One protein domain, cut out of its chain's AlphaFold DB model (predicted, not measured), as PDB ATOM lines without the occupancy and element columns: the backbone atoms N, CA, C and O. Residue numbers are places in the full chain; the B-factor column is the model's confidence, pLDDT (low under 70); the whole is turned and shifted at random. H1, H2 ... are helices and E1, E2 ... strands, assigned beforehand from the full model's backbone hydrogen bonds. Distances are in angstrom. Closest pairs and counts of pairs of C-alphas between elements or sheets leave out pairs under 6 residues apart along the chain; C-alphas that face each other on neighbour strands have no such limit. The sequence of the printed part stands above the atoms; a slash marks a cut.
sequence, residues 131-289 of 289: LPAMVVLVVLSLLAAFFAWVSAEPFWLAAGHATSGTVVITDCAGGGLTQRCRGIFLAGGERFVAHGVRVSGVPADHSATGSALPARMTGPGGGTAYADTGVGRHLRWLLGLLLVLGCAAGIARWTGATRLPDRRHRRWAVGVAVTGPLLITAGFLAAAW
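This is residues 131 to 289 of the 289 residues of an uncharacterized protein of Micromonospora narathiwatensis (UniProt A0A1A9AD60). A small head, one curled five-stranded sheet folded back on itself, stands at one end of a long stalk of three helices. H1 leads into the head, H2 leads out of it beside H1, and H3 folds back over both. The printed part has 159 residues, with the order H1 E1 E2 E3 E4 E5 H2 H3; the sheet, E4 E1 E2 E3 E5, is mixed, and so is the class, helices and strands. The whole is a loose rod, radius of gyration of the C-alphas 20.4 A, spanning 67 by 32 by 25 A.

H1, residues 131 to 159, begins at C-alpha (56.145, 92.857, 73.608), is 40.1 A long and has a kink of 41 degrees near residue 153. E1 is residues 163 to 173, 25.7 A; E2 180 to 187; E3 193 to 200; E4 212 to 217; E5 224 to 226. H2, residues 232 to 254, is 32.5 A long; H3, residues 263 to 287, is 36.1 A and ends at C-alpha (82.799, 82.749, 87.905).

H1 and H2 touch at Ala 144 and Val 244, closest C-alphas 5.0 A, at a shallow tilt of 22 degrees, opposite ways. H3 touches H1 with residues 277 to 285 alone, at a steep tilt of 50 degrees. E1 E2 E3 form a meander, antiparallel neighbours in turn, with N 168 and O 184 at 2.9 A and N 185 and O 194 at 2.8 A. H1 only grazes the sheet, with residues 153 to 158. O i to N i+4 pairs are within hydrogen-bond range in 23 of 25 for H1, 17 of 19 for H2 and 19 of 21 for H3.

The C-alphas of Gly 210 and Pro 261 are farthest apart, 67.1 A. The printed part has no cut; the link E3 to E4 is long. Mean pLDDT of the printed part is 78.0, under 70 for instance at residues 151 to 160.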
ATOM      1  N   LEU A 131      56.369  93.952  72.664       74.94
ATOM      2  CA  LEU A 131      56.145  92.857  73.608       74.94
ATOM      3  C   LEU A 131      56.761  91.522  73.152       74.94
ATOM      4  O   LEU A 131      57.573  90.972  73.899       74.94
ATOM      5  N   PRO A 132      56.470  90.991  71.947       75.00
ATOM      6  CA  PRO A 132      57.089  89.744  71.502       75.00
ATOM      7  C   PRO A 132      58.604  89.879  71.321       75.00
ATOM      8  O   PRO A 132      59.335  88.930  71.599       75.00
ATOM      9  N   ALA A 133      59.097  91.057  70.921       70.88
ATOM     10  CA  ALA A 133      60.532  91.304  70.823       70.88
ATOM     11  C   ALA A 133      61.228  91.183  72.190       70.88
ATOM     12  O   ALA A 133      62.262  90.523  72.283       70.88
ATOM     13  N   MET A 134      60.648  91.743  73.257       74.81
ATOM     14  CA  MET A 134      61.196  91.627  74.614       74.81
ATOM     15  C   MET A 134      61.193  90.188  75.126       74.81
ATOM     16  O   MET A 134      62.199  89.734  75.665       74.81
ATOM     17  N   VAL A 135      60.110  89.438  74.906       80.62
ATOM     18  CA  VAL A 135      60.041  88.025  75.317       80.62
ATOM     19  C   VAL A 135      61.129  87.203  74.623       80.62
ATOM     20  O   VAL A 135      61.852  86.460  75.282       80.62
ATOM     21  N   VAL A 136      61.306  87.377  73.310       77.50
ATOM     22  CA  VAL A 136      62.353  86.675  72.550       77.50
ATOM     23  C   VAL A 136      63.749  87.048  73.053       77.50
ATOM     24  O   VAL A 136      64.588  86.164  73.217       77.50
ATOM     25  N   LEU A 137      64.006  88.326  73.344       73.25
ATOM     26  CA  LEU A 137      65.283  88.781  73.903       73.25
ATOM     27  C   LEU A 137      65.586  88.133  75.255       73.25
ATOM     28  O   LEU A 137      66.702  87.655  75.464       73.25
ATOM     29  N   VAL A 138      64.603  88.094  76.156       80.00
ATOM     30  CA  VAL A 138      64.751  87.488  77.484       80.00
ATOM     31  C   VAL A 138      65.019  85.992  77.359       80.00
ATOM     32  O   VAL A 138      65.976  85.495  77.948       80.00
ATOM     33  N   VAL A 139      64.243  85.280  76.539       80.69
ATOM     34  CA  VAL A 139      64.425  83.838  76.321       80.69
ATOM     35  C   VAL A 139      65.801  83.536  75.725       80.69
ATOM     36  O   VAL A 139      66.499  82.659  76.224       80.69
ATOM     37  N   LEU A 140      66.238  84.284  74.706       75.25
ATOM     38  CA  LEU A 140      67.567  84.103  74.109       75.25
ATOM     39  C   LEU A 140      68.699  84.446  75.085       75.25
ATOM     40  O   LEU A 140      69.738  83.791  75.052       75.25
ATOM     41  N   SER A 141      68.502  85.429  75.966       73.69
ATOM     42  CA  SER A 141      69.484  85.784  76.997       73.69
ATOM     43  C   SER A 141      69.594  84.701  78.069       73.69
ATOM     44  O   SER A 141      70.703  84.334  78.447       73.69
ATOM     45  N   LEU A 142      68.466  84.140  78.514       79.69
ATOM     46  CA  LEU A 142      68.439  83.016  79.454       79.69
ATOM     47  C   LEU A 142      69.063  81.757  78.849       79.69
ATOM     48  O   LEU A 142      69.846  81.083  79.510       79.69
ATOM     49  N   LEU A 143      68.769  81.463  77.580       79.38
ATOM     50  CA  LEU A 143      69.404  80.364  76.855       79.38
ATOM     51  C   LEU A 143      70.915  80.582  76.743       79.38
ATOM     52  O   LEU A 143      71.681  79.679  77.061       79.38
ATOM     53  N   ALA A 144      71.359  81.780  76.357       77.75
ATOM     54  CA  ALA A 144      72.782  82.105  76.295       77.75
ATOM     55  C   ALA A 144      73.464  81.963  77.665       77.75
ATOM     56  O   ALA A 144      74.542  81.381  77.739       77.75
ATOM     57  N   ALA A 145      72.824  82.426  78.742       76.62
ATOM     58  CA  ALA A 145      73.303  82.255  80.111       76.62
ATOM     59  C   ALA A 145      73.429  80.774  80.494       76.62
ATOM     60  O   ALA A 145      74.467  80.349  80.991       76.62
ATOM     61  N   PHE A 146      72.405  79.971  80.202       77.88
ATOM     62  CA  PHE A 146      72.416  78.534  80.456       77.88
ATOM     63  C   PHE A 146      73.544  77.827  79.691       77.88
ATOM     64  O   PHE A 146      74.297  77.047  80.274       77.88
ATOM     65  N   PHE A 147      73.710  78.122  78.400       76.56
ATOM     66  CA  PHE A 147      74.773  77.514  77.600       76.56
ATOM     67  C   PHE A 147      76.163  77.988  78.017       76.56
ATOM     68  O   PHE A 147      77.082  77.172  78.038       76.56
ATOM     69  N   ALA A 148      76.322  79.257  78.393       75.00
ATOM     70  CA  ALA A 148      77.568  79.772  78.947       75.00
ATOM     71  C   ALA A 148      77.939  79.049  80.247       75.00
ATOM     72  O   ALA A 148      79.055  78.549  80.357       75.00
ATOM     73  N   TRP A 149      76.992  78.915  81.178       76.56
ATOM     74  CA  TRP A 149      77.175  78.189  82.435       76.56
ATOM     75  C   TRP A 149      77.620  76.739  82.211       76.56
ATOM     76  O   TRP A 149      78.656  76.323  82.719       76.56
ATOM     77  N   VAL A 150      76.892  75.980  81.383       72.69
ATOM     78  CA  VAL A 150      77.199  74.560  81.112       72.69
ATOM     79  C   VAL A 150      78.524  74.383  80.356       72.69
ATOM     80  O   VAL A 150      79.162  73.335  80.456       72.69
ATOM     81  N   SER A 151      78.956  75.395  79.601       68.38
ATOM     82  CA  SER A 151      80.194  75.344  78.807       68.38
ATOM     83  C   SER A 151      81.422  75.861  79.545       68.38
ATOM     84  O   SER A 151      82.536  75.584  79.098       68.38
ATOM     85  N   ALA A 152      81.242  76.577  80.656       67.69
ATOM     86  CA  ALA A 152      82.339  77.165  81.413       67.69
ATOM     87  C   ALA A 152      83.259  76.086  82.009       67.69
ATOM     88  O   ALA A 152      84.469  76.126  81.792       67.69
ATOM     89  N   GLU A 153      82.701  75.061  82.663       65.25
ATOM     90  CA  GLU A 153      83.497  73.962  83.234       65.25
ATOM     91  C   GLU A 153      84.281  73.160  82.164       65.25
ATOM     92  O   GLU A 153      85.497  72.993  82.308       65.25
ATOM     93  N   PRO A 154      83.671  72.707  81.044       67.50
ATOM     94  CA  PRO A 154      84.409  72.060  79.957       67.50
ATOM     95  C   PRO A 154      85.469  72.950  79.300       67.50
ATOM     96  O   PRO A 154      86.501  72.440  78.857       67.50
ATOM     97  N   PHE A 155      85.219  74.262  79.209       65.50
ATOM     98  CA  PHE A 155      86.173  75.214  78.648       65.50
ATOM     99  C   PHE A 155      87.451  75.260  79.482       65.50
ATOM    100  O   PHE A 155      88.533  75.070  78.929       65.50
ATOM    101  N   TRP A 156      87.346  75.407  80.804       69.31
ATOM    102  CA  TRP A 156      88.515  75.459  81.687       69.31
ATOM    103  C   TRP A 156      89.342  74.170  81.657       69.31
ATOM    104  O   TRP A 156      90.574  74.225  81.584       69.31
ATOM    105  N   LEU A 157      88.679  73.010  81.584       69.19
ATOM    106  CA  LEU A 157      89.357  71.715  81.465       69.19
ATOM    107  C   LEU A 157      90.244  71.604  80.223       69.19
ATOM    108  O   LEU A 157      91.262  70.906  80.236       69.19
ATOM    109  N   ALA A 158      89.848  72.259  79.138       64.44
ATOM    110  CA  ALA A 158      90.545  72.182  77.868       64.44
ATOM    111  C   ALA A 158      91.394  73.433  77.562       64.44
ATOM    112  O   ALA A 158      92.330  73.324  76.775       64.44
ATOM    113  N   ALA A 159      91.174  74.551  78.263       65.56
ATOM    114  CA  ALA A 159      92.112  75.673  78.378       65.56
ATOM    115  C   ALA A 159      93.361  75.318  79.212       65.56
ATOM    116  O   ALA A 159      94.326  76.075  79.234       65.56
ATOM    117  N   GLY A 160      93.363  74.158  79.879       66.62
ATOM    118  CA  GLY A 160      94.506  73.665  80.649       66.62
ATOM    119  C   GLY A 160      94.472  74.039  82.129       66.62
ATOM    120  O   GLY A 160      95.376  73.649  82.863       66.62
ATOM    121  N   HIS A 161      93.404  74.693  82.598       73.06
ATOM    122  CA  HIS A 161      93.125  74.889  84.024       73.06
ATOM    123  C   HIS A 161      92.501  73.627  84.624       73.06
ATOM    124  O   HIS A 161      91.409  73.622  85.185       73.06
ATOM    125  N   ALA A 162      93.206  72.515  84.455       78.56
ATOM    126  CA  ALA A 162      92.866  71.255  85.072       78.56
ATOM    127  C   ALA A 162      94.103  70.698  85.751       78.56
ATOM    128  O   ALA A 162      95.190  70.627  85.172       78.56
ATOM    129  N   THR A 163      93.923  70.245  86.979       84.31
ATOM    130  CA  THR A 163      94.926  69.439  87.643       84.31
ATOM    131  C   THR A 163      94.795  68.014  87.133       84.31
ATOM    132  O   THR A 163      93.770  67.360  87.319       84.31
ATOM    133  N   SER A 164      95.831  67.550  86.438       88.88
ATOM    134  CA  SER A 164      95.985  66.142  86.084       88.88
ATOM    135  C   SER A 164      96.279  65.332  87.339       88.88
ATOM    136  O   SER A 164      97.035  65.778  88.204       88.88
ATOM    137  N   GLY A 165      95.703  64.145  87.428       91.56
ATOM    138  CA  GLY A 165      95.875  63.248  88.556       91.56
ATOM    139  C   GLY A 165      95.385  61.846  88.228       91.56
ATOM    140  O   GLY A 165      95.140  61.511  87.066       91.56
ATOM    141  N   THR A 166      95.216  61.049  89.270       93.38
ATOM    142  CA  THR A 166      94.716  59.680  89.169       93.38
ATOM    143  C   THR A 166      93.448  59.572  89.993       93.38
ATOM    144  O   THR A 166      93.415  60.012  91.139       93.38
ATOM    145  N   VAL A 167      92.396  58.997  89.422       94.44
ATOM    146  CA  VAL A 167      91.188  58.649  90.167       94.44
ATOM    147  C   VAL A 167      91.172  57.152  90.433       94.44
ATOM    148  O   VAL A 167      91.411  56.361  89.523       94.44
ATOM    149  N   VAL A 168      90.895  56.774  91.675       95.12
ATOM    150  CA  VAL A 168      90.656  55.385  92.070       95.12
ATOM    151  C   VAL A 168      89.159  55.204  92.253       95.12
ATOM    152  O   VAL A 168      88.543  55.904  93.062       95.12
ATOM    153  N   ILE A 169      88.558  54.301  91.486       95.06
ATOM    154  CA  ILE A 169      87.121  54.036  91.547       95.06
ATOM    155  C   ILE A 169      86.799  53.292  92.838       95.06
ATOM    156  O   ILE A 169      87.392  52.262  93.145       95.06
ATOM    157  N   THR A 170      85.835  53.805  93.592       94.50
ATOM    158  CA  THR A 170      85.353  53.184  94.831       94.50
ATOM    159  C   THR A 170      84.046  52.438  94.608       94.50
ATOM    160  O   THR A 170      83.826  51.391  95.205       94.50
ATOM    161  N   ASP A 171      83.179  52.974  93.753       93.25
ATOM    162  CA  ASP A 171      81.852  52.420  93.503       93.25
ATOM    163  C   ASP A 171      81.370  52.806  92.103       93.25
ATOM    164  O   ASP A 171      81.612  53.927  91.649       93.25
ATOM    165  N   CYS A 172      80.667  51.902  91.433       92.44
ATOM    166  CA  CYS A 172      79.997  52.174  90.169       92.44
ATOM    167  C   CYS A 172      78.605  51.551  90.194       92.44
ATOM    168  O   CYS A 172      78.450  50.346  90.375       92.44
ATOM    169  N   ALA A 173      77.592  52.372  89.935       90.75
ATOM    170  CA  ALA A 173      76.208  51.942  89.819       90.75
ATOM    171  C   ALA A 173      75.708  52.096  88.377       90.75
ATOM    172  O   ALA A 173      76.004  53.088  87.705       90.75
ATOM    173  N   GLY A 174      74.898  51.142  87.915       86.62
ATOM    174  CA  GLY A 174      74.363  51.120  86.550       86.62
ATOM    175  C   GLY A 174      75.357  50.592  85.509       86.62
ATOM    176  O   GLY A 174      76.426  50.092  85.848       86.62
ATOM    177  N   GLY A 175      75.000  50.696  84.229       81.94
ATOM    178  CA  GLY A 175      75.816  50.205  83.119       81.94
ATOM    179  C   GLY A 175      75.590  51.004  81.836       81.94
ATOM    180  O   GLY A 175      74.583  51.695  81.685       81.94
ATOM    181  N   GLY A 176      76.547  50.933  80.909       80.25
ATOM    182  CA  GLY A 176      76.488  51.672  79.646       80.25
ATOM    183  C   GLY A 176      76.354  53.185  79.857       80.25
ATOM    184  O   GLY A 176      77.113  53.791  80.604       80.25
ATOM    185  N   LEU A 177      75.362  53.808  79.213       77.31
ATOM    186  CA  LEU A 177      75.153  55.265  79.245       77.31
ATOM    187  C   LEU A 177      74.623  55.801  80.585       77.31
ATOM    188  O   LEU A 177      74.692  57.005  80.827       77.31
ATOM    189  N   THR A 178      74.071  54.940  81.442       82.50
ATOM    190  CA  THR A 178      73.552  55.331  82.764       82.50
ATOM    191  C   THR A 178      74.535  55.035  83.890       82.50
ATOM    192  O   THR A 178      74.200  55.244  85.057       82.50
ATOM    193  N   GLN A 179      75.744  54.579  83.552       87.31
ATOM    194  CA  GLN A 179      76.779  54.270  84.521       87.31
ATOM    195  C   GLN A 179      77.201  55.523  85.291       87.31
ATOM    196  O   GLN A 179      77.521  56.568  84.720       87.31
ATOM    197  N   ARG A 180      77.207  55.407  86.617       90.88
ATOM    198  CA  ARG A 180      77.647  56.448  87.541       90.88
ATOM    199  C   ARG A 180      78.722  55.874  88.432       90.88
ATOM    200  O   ARG A 180      78.429  55.060  89.300       90.88
ATOM    201  N   CYS A 181      79.944  56.333  88.227       93.12
ATOM    202  CA  CYS A 181      81.070  55.947  89.055       93.12
ATOM    203  C   CYS A 181      81.408  57.052  90.053       93.12
ATOM    204  O   CYS A 181      81.252  58.248  89.779       93.12
ATOM    205  N   ARG A 182      81.868  56.641  91.228       94.88
ATOM    206  CA  ARG A 182      82.430  57.486  92.275       94.88
ATOM    207  C   ARG A 182      83.822  56.993  92.621       94.88
ATOM    208  O   ARG A 182      84.116  55.804  92.498       94.88
ATOM    209  N   GLY A 183      84.676  57.913  93.043       94.81
ATOM    210  CA  GLY A 183      86.050  57.584  93.373       94.81
ATOM    211  C   GLY A 183      86.733  58.608  94.258       94.81
ATOM    212  O   GLY A 183      86.129  59.577  94.725       94.81
ATOM    213  N   ILE A 184      88.019  58.370  94.474       94.44
ATOM    214  CA  ILE A 184      88.935  59.274  95.161       94.44
ATOM    215  C   ILE A 184      89.906  59.802  94.114       94.44
ATOM    216  O   ILE A 184      90.568  59.020  93.433       94.44
ATOM    217  N   PHE A 185      89.972  61.120  93.964       94.00
ATOM    218  CA  PHE A 185      90.897  61.780  93.056       94.00
ATOM    219  C   PHE A 185      92.152  62.221  93.803       94.00
ATOM    220  O   PHE A 185      92.076  62.900  94.828       94.00
ATOM    221  N   LEU A 186      93.303  61.855  93.252       94.06
ATOM    222  CA  LEU A 186      94.632  62.202  93.726       94.06
ATOM    223  C   LEU A 186      95.256  63.159  92.713       94.06
ATOM    224  O   LEU A 186      95.597  62.757  91.597       94.06
ATOM    225  N   ALA A 187      95.391  64.430  93.081       92.06
ATOM    226  CA  ALA A 187      96.026  65.423  92.227       92.06
ATOM    227  C   ALA A 187      97.519  65.118  92.042       92.06
ATOM    228  O   ALA A 187      98.230  64.808  92.997       92.06
ATOM    229  N   GLY A 188      98.021  65.261  90.815       88.38
ATOM    230  CA  GLY A 188      99.434  65.058  90.513       88.38
ATOM    231  C   GLY A 188     100.327  66.039  91.276       88.38
ATOM    232  O   GLY A 188     100.069  67.248  91.279       88.38
ATOM    233  N   GLY A 189     101.392  65.509  91.883       82.56
ATOM    234  CA  GLY A 189     102.317  66.269  92.730       82.56
ATOM    235  C   GLY A 189     101.771  66.561  94.129       82.56
ATOM    236  O   GLY A 189     102.059  67.627  94.656       82.56
ATOM    237  N   GLU A 190     100.930  65.670  94.673       75.94
ATOM    238  CA  GLU A 190     100.364  65.743  96.036       75.94
ATOM    239  C   GLU A 190      99.650  67.065  96.369       75.94
ATOM    240  O   GLU A 190      99.526  67.462  97.523       75.94
ATOM    241  N   ARG A 191      99.134  67.757  95.346       83.69
ATOM    242  CA  ARG A 191      98.526  69.084  95.519       83.69
ATOM    243  C   ARG A 191      97.251  69.060  96.358       83.69
ATOM    244  O   ARG A 191      97.005  70.001  97.102       83.69
ATOM    245  N   PHE A 192      96.421  68.031  96.190       89.69
ATOM    246  CA  PHE A 192      95.197  67.813  96.961       89.69
ATOM    247  C   PHE A 192      94.633  66.404  96.731       89.69
ATOM    248  O   PHE A 192      94.934  65.743  95.732       89.69
ATOM    249  N   VAL A 193      93.758  65.978  97.643       92.94
ATOM    250  CA  VAL A 193      92.967  64.746  97.536       92.94
ATOM    251  C   VAL A 193      91.492  65.104  97.665       92.94
ATOM    252  O   VAL A 193      91.117  65.862  98.558       92.94
ATOM    253  N   ALA A 194      90.655  64.572  96.773       92.56
ATOM    254  CA  ALA A 194      89.210  64.778  96.800       92.56
ATOM    255  C   ALA A 194      88.479  63.433  96.888       92.56
ATOM    256  O   ALA A 194      88.666  62.551  96.048       92.56
ATOM    257  N   HIS A 195      87.634  63.278  97.906       93.75
ATOM    258  CA  HIS A 195      86.884  62.048  98.167       93.75
ATOM    259  C   HIS A 195      85.459  62.129  97.614       93.75
ATOM    260  O   HIS A 195      84.848  63.194  97.594       93.75
ATOM    261  N   GLY A 196      84.907  60.987  97.192       90.19
ATOM    262  CA  GLY A 196      83.508  60.891  96.761       90.19
ATOM    263  C   GLY A 196      83.198  61.644  95.464       90.19
ATOM    264  O   GLY A 196      82.038  61.973  95.204       90.19
ATOM    265  N   VAL A 197      84.213  61.914  94.642       93.56
ATOM    266  CA  VAL A 197      84.044  62.643  93.383       93.56
ATOM    267  C   VAL A 197      83.291  61.790  92.369       93.56
ATOM    268  O   VAL A 197      83.494  60.578  92.278       93.56
ATOM    269  N   ARG A 198      82.419  62.419  91.578       93.19
ATOM    270  CA  ARG A 198      81.753  61.755  90.450       93.19
ATOM    271  C   ARG A 198      82.756  61.552  89.323       93.19
ATOM    272  O   ARG A 198      83.400  62.507  88.912       93.19
ATOM    273  N   VAL A 199      82.874  60.339  88.796       91.00
ATOM    274  CA  VAL A 199      83.800  60.029  87.701       91.00
ATOM    275  C   VAL A 199      83.019  59.916  86.399       91.00
ATOM    276  O   VAL A 199      82.091  59.115  86.293       91.00
ATOM    277  N   SER A 200      83.378  60.737  85.415       87.50
ATOM    278  CA  SER A 200      82.758  60.744  84.085       87.50
ATOM    279  C   SER A 200      83.727  60.240  83.019       87.50
ATOM    280  O   SER A 200      84.904  60.603  83.033       87.50
ATOM    281  N   GLY A 201      83.212  59.457  82.066       84.31
ATOM    282  CA  GLY A 201      84.000  58.926  80.947       84.31
ATOM    283  C   GLY A 201      84.844  57.700  81.291       84.31
ATOM    284  O   GLY A 201      85.901  57.509  80.701       84.31
ATOM    285  N   VAL A 202      84.403  56.899  82.264       84.81
ATOM    286  CA  VAL A 202      85.058  55.639  82.637       84.81
ATOM    287  C   VAL A 202      84.855  54.611  81.513       84.81
ATOM    288  O   VAL A 202      83.705  54.342  81.159       84.81
ATOM    289  N   PRO A 203      85.924  54.035  80.936       82.62
ATOM    290  CA  PRO A 203      85.804  52.913  80.007       82.62
ATOM    291  C   PRO A 203      85.178  51.701  80.705       82.62
ATOM    292  O   PRO A 203      85.501  51.432  81.860       82.62
ATOM    293  N   ALA A 204      84.337  50.934  80.004       79.62
ATOM    294  CA  ALA A 204      83.663  49.764  80.580       79.62
ATOM    295  C   ALA A 204      84.646  48.742  81.187       79.62
ATOM    296  O   ALA A 204      84.370  48.164  82.234       79.62
ATOM    297  N   ASP A 205      85.831  48.591  80.590       81.31
ATOM    298  CA  ASP A 205      86.869  47.666  81.065       81.31
ATOM    299  C   ASP A 205      87.526  48.113  82.383       81.31
ATOM    300  O   ASP A 205      88.236  47.344  83.026       81.31
ATOM    301  N   HIS A 206      87.309  49.366  82.789       82.38
ATOM    302  CA  HIS A 206      87.930  49.986  83.957       82.38
ATOM    303  C   HIS A 206      86.883  50.512  84.942       82.38
ATOM    304  O   HIS A 206      87.144  51.468  85.657       82.38
ATOM    305  N   SER A 207      85.688  49.918  84.997       83.75
ATOM    306  CA  SER A 207      84.667  50.296  85.985       83.75
ATOM    307  C   SER A 207      84.675  49.454  87.260       83.75
ATOM    308  O   SER A 207      83.793  49.601  88.103       83.75
ATOM    309  N   ALA A 208      85.639  48.544  87.405       87.19
ATOM    310  CA  ALA A 208      85.779  47.742  88.613       87.19
ATOM    311  C   ALA A 208      86.248  48.608  89.794       87.19
ATOM    312  O   ALA A 208      87.121  49.467  89.641       87.19
ATOM    313  N   THR A 209      85.706  48.361  90.985       91.44
ATOM    314  CA  THR A 209      86.199  48.977  92.223       91.44
ATOM    315  C   THR A 209      87.693  48.692  92.407       91.44
ATOM    316  O   THR A 209      88.155  47.575  92.188       91.44
ATOM    317  N   GLY A 210      88.454  49.714  92.796       90.94
ATOM    318  CA  GLY A 210      89.910  49.672  92.941       90.94
ATOM    319  C   GLY A 210      90.685  49.974  91.658       90.94
ATOM    320  O   GLY A 210      91.903  50.133  91.718       90.94
ATOM    321  N   SER A 211      90.019  50.099  90.507       91.69
ATOM    322  CA  SER A 211      90.688  50.504  89.266       91.69
ATOM    323  C   SER A 211      91.170  51.954  89.340       91.69
ATOM    324  O   SER A 211      90.475  52.846  89.838       91.69
ATOM    325  N   ALA A 212      92.389  52.180  88.848       92.06
ATOM    326  CA  ALA A 212      93.026  53.488  88.801       92.06
ATOM    327  C   ALA A 212      93.073  53.993  87.357       92.06
ATOM    328  O   ALA A 212      93.517  53.283  86.455       92.06
ATOM    329  N   LEU A 213      92.626  55.228  87.142       91.12
ATOM    330  CA  LEU A 213      92.536  55.848  85.823       91.12
ATOM    331  C   LEU A 213      93.138  57.253  85.847       91.12
ATOM    332  O   LEU A 213      92.932  57.988  86.819       91.12
ATOM    333  N   PRO A 214      93.839  57.673  84.781       91.06
ATOM    334  CA  PRO A 214      94.226  59.065  84.639       91.06
ATOM    335  C   PRO A 214      92.962  59.919  84.522       91.06
ATOM    336  O   PRO A 214      92.081  59.650  83.709       91.06
ATOM    337  N   ALA A 215      92.876  60.960  85.339       90.50
ATOM    338  CA  ALA A 215      91.738  61.863  85.352       90.50
ATOM    339  C   ALA A 215      92.189  63.315  85.499       90.50
ATOM    340  O   ALA A 215      93.327  63.623  85.866       90.50
ATOM    341  N   ARG A 216      91.276  64.230  85.194       87.94
ATOM    342  CA  ARG A 216      91.479  65.668  85.337       87.94
ATOM    343  C   ARG A 216      90.348  66.287  86.137       87.94
ATOM    344  O   ARG A 216      89.187  65.906  85.979       87.94
ATOM    345  N   MET A 217      90.702  67.262  86.963       86.12
ATOM    346  CA  MET A 217      89.779  67.968  87.844       86.12
ATOM    347  C   MET A 217      90.136  69.455  87.885       86.12
ATOM    348  O   MET A 217      91.314  69.804  87.828       86.12
ATOM    349  N   THR A 218      89.140  70.337  87.958       83.31
ATOM    350  CA  THR A 218      89.342  71.798  87.936       83.31
ATOM    351  C   THR A 218      89.978  72.328  89.224       83.31
ATOM    352  O   THR A 218      90.779  73.254  89.169       83.31
ATOM    353  N   GLY A 219      89.731  71.689  90.373       82.38
ATOM    354  CA  GLY A 219      90.342  72.064  91.650       82.38
ATOM    355  C   GLY A 219      89.819  71.247  92.837       82.38
ATOM    356  O   GLY A 219      89.000  70.350  92.637       82.38
ATOM    357  N   PRO A 220      90.251  71.558  94.073       81.94
ATOM    358  CA  PRO A 220      89.876  70.813  95.281       81.94
ATOM    359  C   PRO A 220      88.383  70.913  95.633       81.94
ATOM    360  O   PRO A 220      87.844  69.997  96.243       81.94
ATOM    361  N   GLY A 221      87.706  71.993  95.224       78.88
ATOM    362  CA  GLY A 221      86.255  72.159  95.385       78.88
ATOM    363  C   GLY A 221      85.412  71.523  94.273       78.88
ATOM    364  O   GLY A 221      84.185  71.582  94.326       78.88
ATOM    365  N   GLY A 222      86.041  70.936  93.247       76.50
ATOM    366  CA  GLY A 222      85.319  70.297  92.149       76.50
ATOM    367  C   GLY A 222      84.535  69.067  92.622       76.50
ATOM    368  O   GLY A 222      84.981  68.310  93.477       76.50
ATOM    369  N   GLY A 223      83.358  68.823  92.048       83.94
ATOM    370  CA  GLY A 223      82.554  67.634  92.369       83.94
ATOM    371  C   GLY A 223      82.772  66.443  91.429       83.94
ATOM    372  O   GLY A 223      82.220  65.363  91.667       83.94
ATOM    373  N   THR A 224      83.525  66.643  90.343       86.81
ATOM    374  CA  THR A 224      83.576  65.716  89.207       86.81
ATOM    375  C   THR A 224      85.002  65.572  88.674       86.81
ATOM    376  O   THR A 224      85.658  66.565  88.362       86.81
ATOM    377  N   ALA A 225      85.462  64.330  88.533       89.62
ATOM    378  CA  ALA A 225      86.704  63.959  87.870       89.62
ATOM    379  C   ALA A 225      86.399  63.407  86.471       89.62
ATOM    380  O   ALA A 225      85.548  62.532  86.293       89.62
ATOM    381  N   TYR A 226      87.105  63.910  85.464       87.00
ATOM    382  CA  TYR A 226      86.925  63.505  84.073       87.00
ATOM    383  C   TYR A 226      88.057  62.563  83.673       87.00
ATOM    384  O   TYR A 226      89.210  62.988  83.602       87.00
ATOM    385  N   ALA A 227      87.718  61.297  83.427       86.88
ATOM    386  CA  ALA A 227      88.645  60.274  82.938       86.88
ATOM    387  C   ALA A 227      88.730  60.244  81.397       86.88
ATOM    388  O   ALA A 227      89.606  59.595  80.833       86.88
ATOM    389  N   ASP A 228      87.841  60.970  80.707       75.50
ATOM    390  CA  ASP A 228      87.785  61.003  79.243       75.50
ATOM    391  C   ASP A 228      88.934  61.829  78.633       75.50
ATOM    392  O   ASP A 228      89.120  63.014  78.936       75.50
ATOM    393  N   THR A 229      89.683  61.212  77.718       64.00
ATOM    394  CA  THR A 229      90.737  61.851  76.915       64.00
ATOM    395  C   THR A 229      90.288  62.184  75.486       64.00
ATOM    396  O   THR A 229      91.094  62.666  74.690       64.00
ATOM    397  N   GLY A 230      89.027  61.921  75.133       63.34
ATOM    398  CA  GLY A 230      88.515  61.960  73.767       63.34
ATOM    399  C   GLY A 230      88.027  63.318  73.244       63.34
ATOM    400  O   GLY A 230      87.946  64.340  73.934       63.34
ATOM    401  N   VAL A 231      87.628  63.296  71.967       56.94
ATOM    402  CA  VAL A 231      87.122  64.439  71.174       56.94
ATOM    403  C   VAL A 231      85.829  65.044  71.752       56.94
ATOM    404  O   VAL A 231      85.513  66.211  71.508       56.94
ATOM    405  N   GLY A 232      85.105  64.281  72.583       59.25
ATOM    406  CA  GLY A 232      83.886  64.713  73.276       59.25
ATOM    407  C   GLY A 232      84.091  65.906  74.217       59.25
ATOM    408  O   GLY A 232      83.134  66.627  74.506       59.25
ATOM    409  N   ARG A 233      85.334  66.166  74.644       64.62
ATOM    410  CA  ARG A 233      85.698  67.350  75.437       64.62
ATOM    411  C   ARG A 233      85.563  68.646  74.639       64.62
ATOM    412  O   ARG A 233      84.965  69.604  75.119       64.62
ATOM    413  N   HIS A 234      86.072  68.663  73.407       65.56
ATOM    414  CA  HIS A 234      86.042  69.852  72.551       65.56
ATOM    415  C   HIS A 234      84.650  70.098  71.966       65.56
ATOM    416  O   HIS A 234      84.231  71.248  71.856       65.56
ATOM    417  N   LEU A 235      83.894  69.033  71.669       66.94
ATOM    418  CA  LEU A 235      82.513  69.155  71.196       66.94
ATOM    419  C   LEU A 235      81.611  69.868  72.210       66.94
ATOM    420  O   LEU A 235      80.797  70.697  71.809       66.94
ATOM    421  N   ARG A 236      81.760  69.574  73.510       70.75
ATOM    422  CA  ARG A 236      80.899  70.153  74.552       70.75
ATOM    423  C   ARG A 236      81.080  71.662  74.700       70.75
ATOM    424  O   ARG A 236      80.072  72.359  74.743       70.75
ATOM    425  N   TRP A 237      82.315  72.178  74.701       74.44
ATOM    426  CA  TRP A 237      82.499  73.637  74.711       74.44
ATOM    427  C   TRP A 237      82.070  74.245  73.369       74.44
ATOM    428  O   TRP A 237      81.453  75.310  73.348       74.44
ATOM    429  N   LEU A 238      82.429  73.617  72.234       74.69
ATOM    430  CA  LEU A 238      82.240  74.224  70.909       74.69
ATOM    431  C   LEU A 238      80.760  74.402  70.614       74.69
ATOM    432  O   LEU A 238      80.356  75.451  70.121       74.69
ATOM    433  N   LEU A 239      79.957  73.397  70.952       74.19
ATOM    434  CA  LEU A 239      78.519  73.439  70.744       74.19
ATOM    435  C   LEU A 239      77.869  74.550  71.575       74.19
ATOM    436  O   LEU A 239      77.041  75.290  71.051       74.19
ATOM    437  N   GLY A 240      78.285  74.717  72.832       72.19
ATOM    438  CA  GLY A 240      77.794  75.794  73.685       72.19
ATOM    439  C   GLY A 240      78.172  77.184  73.175       72.19
ATOM    440  O   GLY A 240      77.304  78.048  73.066       72.19
ATOM    441  N   LEU A 241      79.426  77.389  72.754       70.81
ATOM    442  CA  LEU A 241      79.865  78.653  72.147       70.81
ATOM    443  C   LEU A 241      79.125  78.956  70.838       70.81
ATOM    444  O   LEU A 241      78.690  80.086  70.621       70.81
ATOM    445  N   LEU A 242      78.942  77.955  69.972       76.81
ATOM    446  CA  LEU A 242      78.182  78.110  68.729       76.81
ATOM    447  C   LEU A 242      76.723  78.476  68.999       76.81
ATOM    448  O   LEU A 242      76.149  79.283  68.269       76.81
ATOM    449  N   LEU A 243      76.126  77.928  70.055       76.50
ATOM    450  CA  LEU A 243      74.743  78.211  70.409       76.50
ATOM    451  C   LEU A 243      74.574  79.600  71.031       76.50
ATOM    452  O   LEU A 243      73.607  80.289  70.707       76.50
ATOM    453  N   VAL A 244      75.543  80.068  71.824       75.44
ATOM    454  CA  VAL A 244      75.620  81.467  72.282       75.44
ATOM    455  C   VAL A 244      75.747  82.419  71.090       75.44
ATOM    456  O   VAL A 244      75.006  83.400  71.003       75.44
ATOM    457  N   LEU A 245      76.624  82.114  70.126       77.25
ATOM    458  CA  LEU A 245      76.752  82.886  68.885       77.25
ATOM    459  C   LEU A 245      75.451  82.872  68.072       77.25
ATOM    460  O   LEU A 245      75.045  83.903  67.536       77.25
ATOM    461  N   GLY A 246      74.761  81.731  68.028       75.88
ATOM    462  CA  GLY A 246      73.435  81.593  67.432       75.88
ATOM    463  C   GLY A 246      72.389  82.470  68.121       75.88
ATOM    464  O   GLY A 246      71.623  83.151  67.439       75.88
ATOM    465  N   CYS A 247      72.397  82.531  69.456       76.56
ATOM    466  CA  CYS A 247      71.520  83.411  70.230       76.56
ATOM    467  C   CYS A 247      71.818  84.885  69.934       76.56
ATOM    468  O   CYS A 247      70.898  85.640  69.627       76.56
ATOM    469  N   ALA A 248      73.091  85.286  69.922       73.12
ATOM    470  CA  ALA A 248      73.503  86.648  69.583       73.12
ATOM    471  C   ALA A 248      73.096  87.037  68.147       73.12
ATOM    472  O   ALA A 248      72.573  88.128  67.908       73.12
ATOM    473  N   ALA A 249      73.251  86.120  67.186       74.12
ATOM    474  CA  ALA A 249      72.783  86.308  65.815       74.12
ATOM    475  C   ALA A 249      71.247  86.397  65.730       74.12
ATOM    476  O   ALA A 249      70.714  87.210  64.970       74.12
ATOM    477  N   GLY A 250      70.530  85.601  66.529       72.00
ATOM    478  CA  GLY A 250      69.074  85.644  66.668       72.00
ATOM    479  C   GLY A 250      68.584  86.994  67.186       72.00
ATOM    480  O   GLY A 250      67.714  87.604  66.562       72.00
ATOM    481  N   ILE A 251      69.212  87.507  68.246       72.12
ATOM    482  CA  ILE A 251      68.970  88.839  68.817       72.12
ATOM    483  C   ILE A 251      69.179  89.913  67.744       72.12
ATOM    484  O   ILE A 251      68.277  90.713  67.488       72.12
ATOM    485  N   ALA A 252      70.320  89.908  67.051       71.88
ATOM    486  CA  ALA A 252      70.631  90.879  65.998       71.88
ATOM    487  C   ALA A 252      69.653  90.825  64.804       71.88
ATOM    488  O   ALA A 252      69.374  91.843  64.159       71.88
ATOM    489  N   ARG A 253      69.115  89.639  64.491       72.56
ATOM    490  CA  ARG A 253      68.142  89.446  63.408       72.56
ATOM    491  C   ARG A 253      66.738  89.916  63.793       72.56
ATOM    492  O   ARG A 253      66.085  90.546  62.964       72.56
ATOM    493  N   TRP A 254      66.294  89.643  65.019       68.38
ATOM    494  CA  TRP A 254      64.954  89.993  65.513       68.38
ATOM    495  C   TRP A 254      64.808  91.462  65.910       68.38
ATOM    496  O   TRP A 254      63.764  92.057  65.666       68.38
ATOM    497  N   THR A 255      65.867  92.081  66.429       68.12
ATOM    498  CA  THR A 255      65.895  93.521  66.757       68.12
ATOM    499  C   THR A 255      65.872  94.434  65.531       68.12
ATOM    500  O   THR A 255      65.779  95.650  65.665       68.12
ATOM    501  N   GLY A 256      65.966  93.886  64.315       62.16
ATOM    502  CA  GLY A 256      65.944  94.692  63.096       62.16
ATOM    503  C   GLY A 256      67.205  95.537  62.892       62.16
ATOM    504  O   GLY A 256      67.254  96.307  61.935       62.16
ATOM    505  N   ALA A 257      68.255  95.342  63.704       59.78
ATOM    506  CA  ALA A 257      69.555  96.005  63.554       59.78
ATOM    507  C   ALA A 257      70.126  95.842  62.133       59.78
ATOM    508  O   ALA A 257      70.772  96.735  61.592       59.78
ATOM    509  N   THR A 258      69.815  94.721  61.477       56.28
ATOM    510  CA  THR A 258      70.216  94.425  60.093       56.28
ATOM    511  C   THR A 258      69.503  95.259  59.024       56.28
ATOM    512  O   THR A 258      69.984  95.318  57.891       56.28
ATOM    513  N   ARG A 259      68.393  95.926  59.361       62.00
ATOM    514  CA  ARG A 259      67.568  96.712  58.432       62.00
ATOM    515  C   ARG A 259      67.901  98.205  58.419       62.00
ATOM    516  O   ARG A 259      67.257  98.945  57.683       62.00
ATOM    517  N   LEU A 260      68.914  98.653  59.172       64.88
ATOM    518  CA  LEU A 260      69.354 100.046  59.097       64.88
ATOM    519  C   LEU A 260      69.983 100.343  57.719       64.88
ATOM    520  O   LEU A 260      70.857  99.582  57.272       64.88
ATOM    521  N   PRO A 261      69.571 101.445  57.055       65.19
ATOM    522  CA  PRO A 261      70.057 101.814  55.726       65.19
ATOM    523  C   PRO A 261      71.552 102.145  55.752       65.19
ATOM    524  O   PRO A 261      72.294 101.784  54.837       65.19
ATOM    525  N   ASP A 262      72.010 102.746  56.849       75.75
ATOM    526  CA  ASP A 262      73.395 103.141  57.017       75.75
ATOM    527  C   ASP A 262      74.271 101.995  57.559       75.75
ATOM    528  O   ASP A 262      73.952 101.317  58.543       75.75
ATOM    529  N   ARG A 263      75.413 101.762  56.900       72.81
ATOM    530  CA  ARG A 263      76.321 100.639  57.196       72.81
ATOM    531  C   ARG A 263      76.975 100.776  58.568       72.81
ATOM    532  O   ARG A 263      77.236  99.757  59.206       72.81
ATOM    533  N   ARG A 264      77.263 102.003  59.010       71.00
ATOM    534  CA  ARG A 264      77.968 102.261  60.277       71.00
ATOM    535  C   ARG A 264      77.045 102.046  61.477       71.00
ATOM    536  O   ARG A 264      77.410 101.314  62.392       71.00
ATOM    537  N   HIS A 265      75.826 102.573  61.403       68.06
ATOM    538  CA  HIS A 265      74.788 102.381  62.416       68.06
ATOM    539  C   HIS A 265      74.343 100.916  62.527       68.06
ATOM    540  O   HIS A 265      74.186 100.403  63.632       68.06
ATOM    541  N   ARG A 266      74.257 100.193  61.402       72.19
ATOM    542  CA  ARG A 266      74.004  98.743  61.399       72.19
ATOM    543  C   ARG A 266      75.082  97.952  62.144       72.19
ATOM    544  O   ARG A 266      74.755  97.056  62.912       72.19
ATOM    545  N   ARG A 267      76.364  98.270  61.932       70.75
ATOM    546  CA  ARG A 267      77.478  97.589  62.619       70.75
ATOM    547  C   ARG A 267      77.486  97.871  64.119       70.75
ATOM    548  O   ARG A 267      77.714  96.947  64.886       70.75
ATOM    549  N   TRP A 268      77.193  99.105  64.527       72.44
ATOM    550  CA  TRP A 268      77.083  99.467  65.942       72.44
ATOM    551  C   TRP A 268      75.901  98.785  66.631       72.44
ATOM    552  O   TRP A 268      76.080  98.213  67.701       72.44
ATOM    553  N   ALA A 269      74.726  98.762  65.998       67.38
ATOM    554  CA  ALA A 269      73.547  98.093  66.545       67.38
ATOM    555  C   ALA A 269      73.756  96.575  66.697       67.38
ATOM    556  O   ALA A 269      73.394  95.999  67.720       67.38
ATOM    557  N   VAL A 270      74.399  95.934  65.714       68.44
ATOM    558  CA  VAL A 270      74.813  94.526  65.824       68.44
ATOM    559  C   VAL A 270      75.866  94.351  66.918       68.44
ATOM    560  O   VAL A 270      75.771  93.405  67.690       68.44
ATOM    561  N   GLY A 271      76.829  95.270  67.024       65.94
ATOM    562  CA  GLY A 271      77.847  95.256  68.073       65.94
ATOM    563  C   GLY A 271      77.222  95.236  69.465       65.94
ATOM    564  O   GLY A 271      77.446  94.290  70.208       65.94
ATOM    565  N   VAL A 272      76.357  96.205  69.774       69.69
ATOM    566  CA  VAL A 272      75.673  96.314  71.075       69.69
ATOM    567  C   VAL A 272      74.809  95.083  71.375       69.69
ATOM    568  O   VAL A 272      74.826  94.581  72.497       69.69
ATOM    569  N   ALA A 273      74.103  94.554  70.372       67.06
ATOM    570  CA  ALA A 273      73.287  93.346  70.508       67.06
ATOM    571  C   ALA A 273      74.112  92.089  70.844       67.06
ATOM    572  O   ALA A 273      73.622  91.192  71.528       67.06
ATOM    573  N   VAL A 274      75.357  92.023  70.373       70.81
ATOM    574  CA  VAL A 274      76.284  90.913  70.635       70.81
ATOM    575  C   VAL A 274      77.031  91.112  71.961       70.81
ATOM    576  O   VAL A 274      77.368  90.126  72.619       70.81
ATOM    577  N   THR A 275      77.235  92.358  72.406       74.06
ATOM    578  CA  THR A 275      77.943  92.668  73.658       74.06
ATOM    579  C   THR A 275      77.271  92.047  74.880       74.06
ATOM    580  O   THR A 275      77.968  91.510  75.733       74.06
ATOM    581  N   GLY A 276      75.936  92.068  74.965       72.00
ATOM    582  CA  GLY A 276      75.202  91.492  76.101       72.00
ATOM    583  C   GLY A 276      75.501  89.999  76.308       72.00
ATOM    584  O   GLY A 276      76.057  89.631  77.343       72.00
ATOM    585  N   PRO A 277      75.215  89.133  75.319       74.81
ATOM    586  CA  PRO A 277      75.549  87.711  75.388       74.81
ATOM    587  C   PRO A 277      77.041  87.438  75.627       74.81
ATOM    588  O   PRO A 277      77.381  86.519  76.373       74.81
ATOM    589  N   LEU A 278      77.938  88.240  75.041       72.00
ATOM    590  CA  LEU A 278      79.380  88.100  75.269       72.00
ATOM    591  C   LEU A 278      79.776  88.412  76.713       72.00
ATOM    592  O   LEU A 278      80.541  87.650  77.294       72.00
ATOM    593  N   LEU A 279      79.243  89.483  77.305       75.31
ATOM    594  CA  LEU A 279      79.499  89.831  78.705       75.31
ATOM    595  C   LEU A 279      78.945  88.772  79.658       75.31
ATOM    596  O   LEU A 279      79.623  88.413  80.614       75.31
ATOM    597  N   ILE A 280      77.759  88.226  79.374       76.06
ATOM    598  CA  ILE A 280      77.189  87.111  80.146       76.06
ATOM    599  C   ILE A 280      78.120  85.897  80.078       76.06
ATOM    600  O   ILE A 280      78.438  85.296  81.102       76.06
ATOM    601  N   THR A 281      78.610  85.566  78.883       72.44
ATOM    602  CA  THR A 281      79.530  84.438  78.690       72.44
ATOM    603  C   THR A 281      80.844  84.661  79.433       72.44
ATOM    604  O   THR A 281      81.307  83.769  80.139       72.44
ATOM    605  N   ALA A 282      81.414  85.863  79.329       70.88
ATOM    606  CA  ALA A 282      82.627  86.249  80.038       70.88
ATOM    607  C   ALA A 282      82.445  86.203  81.565       70.88
ATOM    608  O   ALA A 282      83.327  85.713  82.263       70.88
ATOM    609  N   GLY A 283      81.293  86.649  82.078       71.69
ATOM    610  CA  GLY A 283      80.960  86.583  83.501       71.69
ATOM    611  C   GLY A 283      80.888  85.148  84.021       71.69
ATOM    612  O   GLY A 283      81.464  84.847  85.060       71.69
ATOM    613  N   PHE A 284      80.258  84.238  83.275       75.00
ATOM    614  CA  PHE A 284      80.206  82.824  83.657       75.00
ATOM    615  C   PHE A 284      81.557  82.120  83.562       75.00
ATOM    616  O   PHE A 284      81.883  81.316  84.430       75.00
ATOM    617  N   LEU A 285      82.358  82.444  82.546       67.44
ATOM    618  CA  LEU A 285      83.736  81.970  82.451       67.44
ATOM    619  C   LEU A 285      84.548  82.414  83.671       67.44
ATOM    620  O   LEU A 285      85.201  81.579  84.285       67.44
ATOM    621  N   ALA A 286      84.455  83.689  84.057       67.31
ATOM    622  CA  ALA A 286      85.149  84.230  85.224       67.31
ATOM    623  C   ALA A 286      84.655  83.638  86.554       67.31
ATOM    624  O   ALA A 286      85.459  83.424  87.448       67.31
ATOM    625  N   ALA A 287      83.357  83.358  86.694       66.38
ATOM    626  CA  ALA A 287      82.799  82.749  87.905       66.38
ATOM    627  C   ALA A 287      83.145  81.257  88.059       66.38
ATOM    628  O   ALA A 287      83.080  80.728  89.164       66.38
ATOM    629  N   ALA A 288      83.459  80.574  86.956       64.25
ATOM    630  CA  ALA A 288      83.877  79.172  86.955       64.25
ATOM    631  C   ALA A 288      85.397  78.982  87.133       64.25
ATOM    632  O   ALA A 288      85.862  77.841  87.106       64.25
ATOM    633  N   TRP A 289      86.148  80.083  87.244       56.44
ATOM    634  CA  TRP A 289      87.572  80.110  87.577       56.44
ATOM    635  C   TRP A 289      87.765  80.013  89.093       56.44
ATOM    636  O   TRP A 289      88.630  79.213  89.514       56.44
TER     637      TRP A 289